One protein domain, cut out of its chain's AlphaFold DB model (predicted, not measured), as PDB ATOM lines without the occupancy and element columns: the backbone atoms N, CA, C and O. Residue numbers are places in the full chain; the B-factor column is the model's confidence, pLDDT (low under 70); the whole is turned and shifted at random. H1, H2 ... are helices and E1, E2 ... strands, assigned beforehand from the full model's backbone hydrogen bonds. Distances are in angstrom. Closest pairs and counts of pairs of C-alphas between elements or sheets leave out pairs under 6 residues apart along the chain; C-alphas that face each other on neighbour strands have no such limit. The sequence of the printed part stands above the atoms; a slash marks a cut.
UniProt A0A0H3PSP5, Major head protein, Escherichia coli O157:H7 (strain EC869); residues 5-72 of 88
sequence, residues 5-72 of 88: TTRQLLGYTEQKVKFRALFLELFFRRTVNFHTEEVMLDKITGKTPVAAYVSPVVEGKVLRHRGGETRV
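What this domain is: This is residues 5 to 72 of the 88 residues of the protein "Major head protein" of Escherichia coli O157:H7 (strain EC869) (UniProt A0A0H3PSP5). Little regular structure is here: residues 5 to 29, with helices H1 and H2, stick out as a free arm, and a long loop leads to a small hairpin of strands E1 and E2. The printed part has 68 residues, with two named helices, then two named strands in one antiparallel sheet, E1 - E2; the class is mixed, with only 23 residues in named elements. It is extended, with a radius of gyration of the C-alphas of 17.4 A and spans of 48 by 36 by 27 A.

Where its parts are: Find C-alpha 6 at (127.955, 278.138, 171.604); from there H1, residues 6 to 16, runs 15.9 A. H2 is residues 22 to 27, E1 52 to 54, and E2 68 to 70, ending at C-alpha 70 (151.057, 303.860, 175.610).

How they stand to each other: In the hairpin, N 52 and O 70 are 2.9 A apart, within hydrogen-bond range. H1 and H2 are apart. Every O i to N i+4 pair is within range in H2, 6 of 7 in H1.

The domain as a whole: The printed part has no cut. The links H2 to E1 and E1 to E2 are long. Residues 16 to 18 have pLDDT under 70.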
ATOM      1  N   THR A   5     125.516 274.312 169.722       92.44
ATOM      2  CA  THR A   5     125.445 275.770 169.892       92.44
ATOM      3  C   THR A   5     126.540 276.263 170.841       92.44
ATOM      4  O   THR A   5     126.955 275.551 171.756       92.44
ATOM      5  N   THR A   6     126.970 277.520 170.696       90.12
ATOM      6  CA  THR A   6     127.955 278.138 171.604       90.12
ATOM      7  C   THR A   6     127.507 278.076 173.066       90.12
ATOM      8  O   THR A   6     128.324 277.839 173.948       90.12
ATOM      9  N   ARG A   7     126.199 278.211 173.329       89.81
ATOM     10  CA  ARG A   7     125.630 278.109 174.680       89.81
ATOM     11  C   ARG A   7     125.838 276.720 175.294       89.81
ATOM     12  O   ARG A   7     126.174 276.634 176.469       89.81
ATOM     13  N   GLN A   8     125.667 275.652 174.509       89.81
ATOM     14  CA  GLN A   8     125.918 274.280 174.970       89.81
ATOM     15  C   GLN A   8     127.406 274.051 175.269       89.81
ATOM     16  O   GLN A   8     127.740 273.442 176.283       89.81
ATOM     17  N   LEU A   9     128.298 274.576 174.423       89.44
ATOM     18  CA  LEU A   9     129.745 274.438 174.612       89.44
ATOM     19  C   LEU A   9     130.250 275.201 175.846       89.44
ATOM     20  O   LEU A   9     131.036 274.644 176.610       89.44
ATOM     21  N   LEU A  10     129.763 276.428 176.075       89.38
ATOM     22  CA  LEU A  10     130.141 277.240 177.240       89.38
ATOM     23  C   LEU A  10     129.827 276.526 178.560       89.38
ATOM     24  O   LEU A  10     130.704 276.407 179.418       89.38
ATOM     25  N   GLY A  11     128.619 275.960 178.682       87.19
ATOM     26  CA  GLY A  11     128.206 275.242 179.889       87.19
ATOM     27  C   GLY A  11     129.101 274.042 180.221       87.19
ATOM     28  O   GLY A  11     129.399 273.799 181.388       87.19
ATOM     29  N   TYR A  12     129.591 273.321 179.208       87.38
ATOM     30  CA  TYR A  12     130.528 272.213 179.421       87.38
ATOM     31  C   TYR A  12     131.930 272.699 179.821       87.38
ATOM     32  O   TYR A  12     132.557 272.124 180.715       87.38
ATOM     33  N   THR A  13     132.431 273.766 179.190       84.44
ATOM     34  CA  THR A  13     133.776 274.292 179.480       84.44
ATOM     35  C   THR A  13     133.905 274.856 180.893       84.44
ATOM     36  O   THR A  13     134.913 274.601 181.552       84.44
ATOM     37  N   GLU A  14     132.878 275.553 181.387       80.19
ATOM     38  CA  GLU A  14     132.880 276.163 182.725       80.19
ATOM     39  C   GLU A  14     132.901 275.117 183.852       80.19
ATOM     40  O   GLU A  14     133.477 275.353 184.913       80.19
ATOM     41  N   GLN A  15     132.321 273.934 183.627       72.31
ATOM     42  CA  GLN A  15     132.263 272.873 184.637       72.31
ATOM     43  C   GLN A  15     133.576 272.088 184.773       72.31
ATOM     44  O   GLN A  15     133.914 271.644 185.872       72.31
ATOM     45  N   LYS A  16     134.310 271.890 183.670       65.00
ATOM     46  CA  LYS A  16     135.400 270.902 183.602       65.00
ATOM     47  C   LYS A  16     136.781 271.454 183.969       65.00
ATOM     48  O   LYS A  16     137.642 270.686 184.392       65.00
ATOM     49  N   VAL A  17     137.022 272.759 183.828       62.41
ATOM     50  CA  VAL A  17     138.371 273.339 183.970       62.41
ATOM     51  C   VAL A  17     138.475 274.174 185.245       62.41
ATOM     52  O   VAL A  17     138.293 275.385 185.230       62.41
ATOM     53  N   LYS A  18     138.811 273.533 186.368       65.88
ATOM     54  CA  LYS A  18     139.167 274.230 187.620       65.88
ATOM     55  C   LYS A  18     140.685 274.293 187.787       65.88
ATOM     56  O   LYS A  18     141.242 273.749 188.735       65.88
ATOM     57  N   PHE A  19     141.369 274.917 186.830       78.88
ATOM     58  CA  PHE A  19     142.789 275.225 186.986       78.88
ATOM     59  C   PHE A  19     142.946 276.411 187.941       78.88
ATOM     60  O   PHE A  19     142.371 277.474 187.709       78.88
ATOM     61  N   ARG A  20     143.727 276.236 189.011       78.19
ATOM     62  CA  ARG A  20     144.053 277.313 189.951       78.19
ATOM     63  C   ARG A  20     145.380 277.948 189.572       78.19
ATOM     64  O   ARG A  20     146.450 277.413 189.857       78.19
ATOM     65  N   ALA A  21     145.304 279.097 188.916       86.44
ATOM     66  CA  ALA A  21     146.473 279.866 188.524       86.44
ATOM     67  C   ALA A  21     146.936 280.757 189.690       86.44
ATOM     68  O   ALA A  21     146.446 281.873 189.841       86.44
ATOM     69  N   LEU A  22     147.896 280.278 190.491       91.06
ATOM     70  CA  LEU A  22     148.376 280.953 191.709       91.06
ATOM     71  C   LEU A  22     148.690 282.447 191.501       91.06
ATOM     72  O   LEU A  22     148.210 283.290 192.251       91.06
ATOM     73  N   PHE A  23     149.458 282.794 190.464       92.12
ATOM     74  CA  PHE A  23     149.819 284.191 190.185       92.12
ATOM     75  C   PHE A  23     148.611 285.064 189.820       92.12
ATOM     76  O   PHE A  23     148.544 286.219 190.242       92.12
ATOM     77  N   LEU A  24     147.649 284.522 189.066       90.19
ATOM     78  CA  LEU A  24     146.434 285.253 188.704       90.19
ATOM     79  C   LEU A  24     145.532 285.447 189.928       90.19
ATOM     80  O   LEU A  24     145.034 286.548 190.143       90.19
ATOM     81  N   GLU A  25     145.389 284.418 190.771       89.94
ATOM     82  CA  GLU A  25     144.602 284.492 192.009       89.94
ATOM     83  C   GLU A  25     145.181 285.499 193.016       89.94
ATOM     84  O   GLU A  25     144.420 286.210 193.677       89.94
ATOM     85  N   LEU A  26     146.510 285.591 193.132       91.62
ATOM     86  CA  LEU A  26     147.162 286.496 194.082       91.62
ATOM     87  C   LEU A  26     147.175 287.954 193.601       91.62
ATOM     88  O   LEU A  26     146.800 288.848 194.362       91.62
ATOM     89  N   PHE A  27     147.589 288.208 192.354       89.56
ATOM     90  CA  PHE A  27     147.897 289.567 191.884       89.56
ATOM     91  C   PHE A  27     146.864 290.150 190.907       89.56
ATOM     92  O   PHE A  27     146.721 291.370 190.833       89.56
ATOM     93  N   PHE A  28     146.097 289.315 190.198       89.00
ATOM     94  CA  PHE A  28     145.204 289.733 189.105       89.00
ATOM     95  C   PHE A  28     143.748 289.325 189.360       89.00
ATOM     96  O   PHE A  28     143.109 288.632 188.577       89.00
ATOM     97  N   ARG A  29     143.202 289.791 190.486       87.75
ATOM     98  CA  ARG A  29     141.868 289.395 190.978       87.75
ATOM     99  C   ARG A  29     140.688 290.008 190.222       87.75
ATOM    100  O   ARG A  29     139.556 289.584 190.431       87.75
ATOM    101  N   ARG A  30     140.920 291.051 189.421       87.81
ATOM    102  CA  ARG A  30     139.874 291.789 188.697       87.81
ATOM    103  C   ARG A  30     139.973 291.514 187.206       87.81
ATOM    104  O   ARG A  30     141.065 291.553 186.647       87.81
ATOM    105  N   THR A  31     138.825 291.322 186.571       89.12
ATOM    106  CA  THR A  31     138.686 291.205 185.118       89.12
ATOM    107  C   THR A  31     137.849 292.365 184.589       89.12
ATOM    108  O   THR A  31     136.880 292.789 185.219       89.12
ATOM    109  N   VAL A  32     138.246 292.909 183.440       89.06
ATOM    110  CA  VAL A  32     137.527 293.981 182.743       89.06
ATOM    111  C   VAL A  32     137.391 293.560 181.290       89.06
ATOM    112  O   VAL A  32     138.392 293.311 180.622       89.06
ATOM    113  N   ASN A  33     136.154 293.476 180.812       91.69
ATOM    114  CA  ASN A  33     135.861 293.108 179.434       91.69
ATOM    115  C   ASN A  33     135.633 294.377 178.610       91.69
ATOM    116  O   ASN A  33     134.881 295.259 179.022       91.69
ATOM    117  N   PHE A  34     136.268 294.452 177.443       92.00
ATOM    118  CA  PHE A  34     136.113 295.551 176.495       92.00
ATOM    119  C   PHE A  34     135.298 295.087 175.284       92.00
ATOM    120  O   PHE A  34     135.366 293.928 174.883       92.00
ATOM    121  N   HIS A  35     134.530 296.006 174.696       93.56
ATOM    122  CA  HIS A  35     133.791 295.772 173.447       93.56
ATOM    123  C   HIS A  35     134.601 296.145 172.192       93.56
ATOM    124  O   HIS A  35     134.140 295.936 171.075       93.56
ATOM    125  N   THR A  36     135.796 296.709 172.378       93.38
ATOM    126  CA  THR A  36     136.749 297.093 171.332       93.38
ATOM    127  C   THR A  36     137.902 296.096 171.264       93.38
ATOM    128  O   THR A  36     138.200 295.426 172.250       93.38
ATOM    129  N   GLU A  37     138.591 296.029 170.123       91.88
ATOM    130  CA  GLU A  37     139.816 295.219 169.997       91.88
ATOM    131  C   GLU A  37     140.944 295.712 170.910       91.88
ATOM    132  O   GLU A  37     141.825 294.946 171.288       91.88
ATOM    133  N   GLU A  38     140.926 296.995 171.258       92.25
ATOM    134  CA  GLU A  38     141.934 297.636 172.088       92.25
ATOM    135  C   GLU A  38     141.509 297.692 173.560       92.25
ATOM    136  O   GLU A  38     140.358 297.997 173.889       92.25
ATOM    137  N   VAL A  39     142.472 297.441 174.447       91.69
ATOM    138  CA  VAL A  39     142.366 297.568 175.901       91.69
ATOM    139  C   VAL A  39     142.881 298.943 176.303       91.69
ATOM    140  O   VAL A  39     144.064 299.252 176.147       91.69
ATOM    141  N   MET A  40     141.988 299.767 176.843       90.69
ATOM    142  CA  MET A  40     142.311 301.117 177.305       90.69
ATOM    143  C   MET A  40     142.629 301.079 178.802       90.69
ATOM    144  O   MET A  40     141.726 300.907 179.624       90.69
ATOM    145  N   LEU A  41     143.902 301.253 179.155       87.44
ATOM    146  CA  LEU A  41     144.395 301.217 180.536       87.44
ATOM    147  C   LEU A  41     143.835 302.369 181.379       87.44
ATOM    148  O   LEU A  41     143.521 302.168 182.548       87.44
ATOM    149  N   ASP A  42     143.597 303.527 180.762       84.75
ATOM    150  CA  ASP A  42     142.998 304.697 181.420       84.75
ATOM    151  C   ASP A  42     141.578 304.436 181.944       84.75
ATOM    152  O   ASP A  42     141.133 305.068 182.901       84.75
ATOM    153  N   LYS A  43     140.846 303.501 181.323       83.62
ATOM    154  CA  LYS A  43     139.473 303.152 181.721       83.62
ATOM    155  C   LYS A  43     139.425 302.153 182.876       83.62
ATOM    156  O   LYS A  43     138.352 301.912 183.428       83.62
ATOM    157  N   ILE A  44     140.558 301.558 183.248       83.94
ATOM    158  CA  ILE A  44     140.624 300.606 184.352       83.94
ATOM    159  C   ILE A  44     140.611 301.405 185.658       83.94
ATOM    160  O   ILE A  44     141.600 302.024 186.039       83.94
ATOM    161  N   THR A  45     139.478 301.395 186.362       71.31
ATOM    162  CA  THR A  45     139.327 302.117 187.632       71.31
ATOM    163  C   THR A  45     140.284 301.561 188.694       71.31
ATOM    164  O   THR A  45     140.094 300.460 189.226       71.31
ATOM    165  N   GLY A  46     141.314 302.341 189.022       73.25
ATOM    166  CA  GLY A  46     142.341 302.032 190.014       73.25
ATOM    167  C   GLY A  46     142.756 303.272 190.809       73.25
ATOM    168  O   GLY A  46     142.316 304.380 190.523       73.25
ATOM    169  N   LYS A  47     143.598 303.084 191.835       73.62
ATOM    170  CA  LYS A  47     144.132 304.196 192.646       73.62
ATOM    171  C   LYS A  47     145.199 305.016 191.910       73.62
ATOM    172  O   LYS A  47     145.417 306.167 192.262       73.62
ATOM    173  N   THR A  48     145.845 304.420 190.910       77.00
ATOM    174  CA  THR A  48     146.965 305.011 190.177       77.00
ATOM    175  C   THR A  48     146.708 304.862 188.680       77.00
ATOM    176  O   THR A  48     146.341 303.759 188.265       77.00
ATOM    177  N   PRO A  49     146.884 305.923 187.871       76.75
ATOM    178  CA  PRO A  49     146.838 305.796 186.419       76.75
ATOM    179  C   PRO A  49     147.937 304.837 185.949       76.75
ATOM    180  O   PRO A  49     149.057 304.869 186.460       76.75
ATOM    181  N   VAL A  50     147.607 303.966 184.996       83.38
ATOM    182  CA  VAL A  50     148.511 302.923 184.502       83.38
ATOM    183  C   VAL A  50     148.845 303.199 183.043       83.38
ATOM    184  O   VAL A  50     147.952 303.326 182.211       83.38
ATOM    185  N   ALA A  51     150.135 303.231 182.731       88.44
ATOM    186  CA  ALA A  51     150.643 303.250 181.369       88.44
ATOM    187  C   ALA A  51     151.702 302.158 181.203       88.44
ATOM    188  O   ALA A  51     152.376 301.774 182.163       88.44
ATOM    189  N   ALA A  52     151.828 301.638 179.986       89.19
ATOM    190  CA  ALA A  52     152.802 300.615 179.645       89.19
ATOM    191  C   ALA A  52     153.815 301.182 178.653       89.19
ATOM    192  O   ALA A  52     153.448 301.837 177.680       89.19
ATOM    193  N   TYR A  53     155.096 300.891 178.866       92.06
ATOM    194  CA  TYR A  53     156.117 301.159 177.862       92.06
ATOM    195  C   TYR A  53     156.206 299.970 176.908       92.06
ATOM    196  O   TYR A  53     156.585 298.868 177.313       92.06
ATOM    197  N   VAL A  54     155.842 300.179 175.645       92.25
ATOM    198  CA  VAL A  54     155.791 299.121 174.631       92.25
ATOM    199  C   VAL A  54     156.888 299.360 173.607       92.25
ATOM    200  O   VAL A  54     157.040 300.459 173.084       92.25
ATOM    201  N   SER A  55     157.678 298.324 173.328       94.06
ATOM    202  CA  SER A  55     158.733 298.341 172.312       94.06
ATOM    203  C   SER A  55     158.567 297.158 171.363       94.06
ATOM    204  O   SER A  55     158.269 296.055 171.831       94.06
ATOM    205  N   PRO A  56     158.789 297.340 170.051       92.88
ATOM    206  CA  PRO A  56     158.747 296.234 169.111       92.88
ATOM    207  C   PRO A  56     159.937 295.293 169.321       92.88
ATOM    208  O   PRO A  56     161.039 295.710 169.698       92.88
ATOM    209  N   VAL A  57     159.707 294.014 169.036       94.69
ATOM    210  CA  VAL A  57     160.740 292.977 169.027       94.69
ATOM    211  C   VAL A  57     161.023 292.602 167.578       94.69
ATOM    212  O   VAL A  57     160.106 292.239 166.845       94.69
ATOM    213  N   VAL A  58     162.288 292.692 167.168       92.50
ATOM    214  CA  VAL A  58     162.762 292.311 165.829       92.50
ATOM    215  C   VAL A  58     163.878 291.293 166.017       92.50
ATOM    216  O   VAL A  58     164.820 291.553 166.761       92.50
ATOM    217  N   GLU A  59     163.741 290.112 165.408       91.62
ATOM    218  CA  GLU A  59     164.722 289.012 165.517       91.62
ATOM    219  C   GLU A  59     165.069 288.638 166.975       91.62
ATOM    220  O   GLU A  59     166.217 288.376 167.327       91.62
ATOM    221  N   GLY A  60     164.076 288.677 167.870       92.88
ATOM    222  CA  GLY A  60     164.262 288.389 169.300       92.88
ATOM    223  C   GLY A  60     164.937 289.508 170.103       92.88
ATOM    224  O   GLY A  60     165.051 289.395 171.323       92.88
ATOM    225  N   LYS A  61     165.341 290.615 169.466       93.38
ATOM    226  CA  LYS A  61     165.908 291.790 170.136       93.38
ATOM    227  C   LYS A  61     164.849 292.870 170.325       93.38
ATOM    228  O   LYS A  61     164.134 293.246 169.398       93.38
ATOM    229  N   VAL A  62     164.770 293.403 171.542       93.62
ATOM    230  CA  VAL A  62     163.862 294.505 171.884       93.62
ATOM    231  C   VAL A  62     164.454 295.828 171.392       93.62
ATOM    232  O   VAL A  62     165.508 296.257 171.866       93.62
ATOM    233  N   LEU A  63     163.765 296.515 170.480       93.25
ATOM    234  CA  LEU A  63     164.190 297.819 169.967       93.25
ATOM    235  C   LEU A  63     163.642 298.955 170.838       93.25
ATOM    236  O   LEU A  63     162.669 299.616 170.480       93.25
ATOM    237  N   ARG A  64     164.294 299.213 171.978       91.56
ATOM    238  CA  ARG A  64     163.858 300.251 172.938       91.56
ATOM    239  C   ARG A  64     163.803 301.662 172.347       91.56
ATOM    240  O   ARG A  64     162.939 302.433 172.719       91.56
ATOM    241  N   HIS A  65     164.678 301.990 171.394       91.75
ATOM    242  CA  HIS A  65     164.681 303.309 170.742       91.75
ATOM    243  C   HIS A  65     163.429 303.573 169.888       91.75
ATOM    244  O   HIS A  65     163.141 304.721 169.575       91.75
ATOM    245  N   ARG A  66     162.695 302.521 169.496       89.69
ATOM    246  CA  ARG A  66     161.392 302.622 168.812       89.69
ATOM    247  C   ARG A  66     160.221 302.420 169.770       89.69
ATOM    248  O   ARG A  66     159.091 302.247 169.322       89.69
ATOM    249  N   GLY A  67     160.503 302.344 171.068       91.00
ATOM    250  CA  GLY A  67     159.501 302.182 172.101       91.00
ATOM    251  C   GLY A  67     158.869 303.505 172.498       91.00
ATOM    252  O   GLY A  67     159.475 304.571 172.367       91.00
ATOM    253  N   GLY A  68     157.656 303.420 173.022       93.00
ATOM    254  CA  GLY A  68     156.920 304.562 173.544       93.00
ATOM    255  C   GLY A  68     156.031 304.162 174.710       93.00
ATOM    256  O   GLY A  68     155.686 302.991 174.887       93.00
ATOM    257  N   GLU A  69     155.665 305.153 175.516       92.94
ATOM    258  CA  GLU A  69     154.604 304.994 176.501       92.94
ATOM    259  C   GLU A  69     153.253 304.958 175.779       92.94
ATOM    260  O   GLU A  69     152.953 305.817 174.950       92.94
ATOM    261  N   THR A  70     152.430 303.961 176.095       91.12
ATOM    262  CA  THR A  70     151.057 303.860 175.610       91.12
ATOM    263  C   THR A  70     150.112 303.503 176.747       91.12
ATOM    264  O   THR A  70     150.433 302.745 177.666       91.12
ATOM    265  N   ARG A  71     148.902 304.041 176.656       90.56
ATOM    266  CA  ARG A  71     147.769 303.713 177.530       90.56
ATOM    267  C   ARG A  71     146.766 302.795 176.841       90.56
ATOM    268  O   ARG A  71     145.777 302.389 177.443       90.56
ATOM    269  N   VAL A  72     147.026 302.455 175.583       92.31
ATOM    270  CA  VAL A  72     146.198 301.576 174.766       92.31
ATOM    271  C   VAL A  72     147.035 300.381 174.342       92.31
ATOM    272  O   VAL A  72     148.138 300.532 173.811       92.31
TER     273      VAL A  72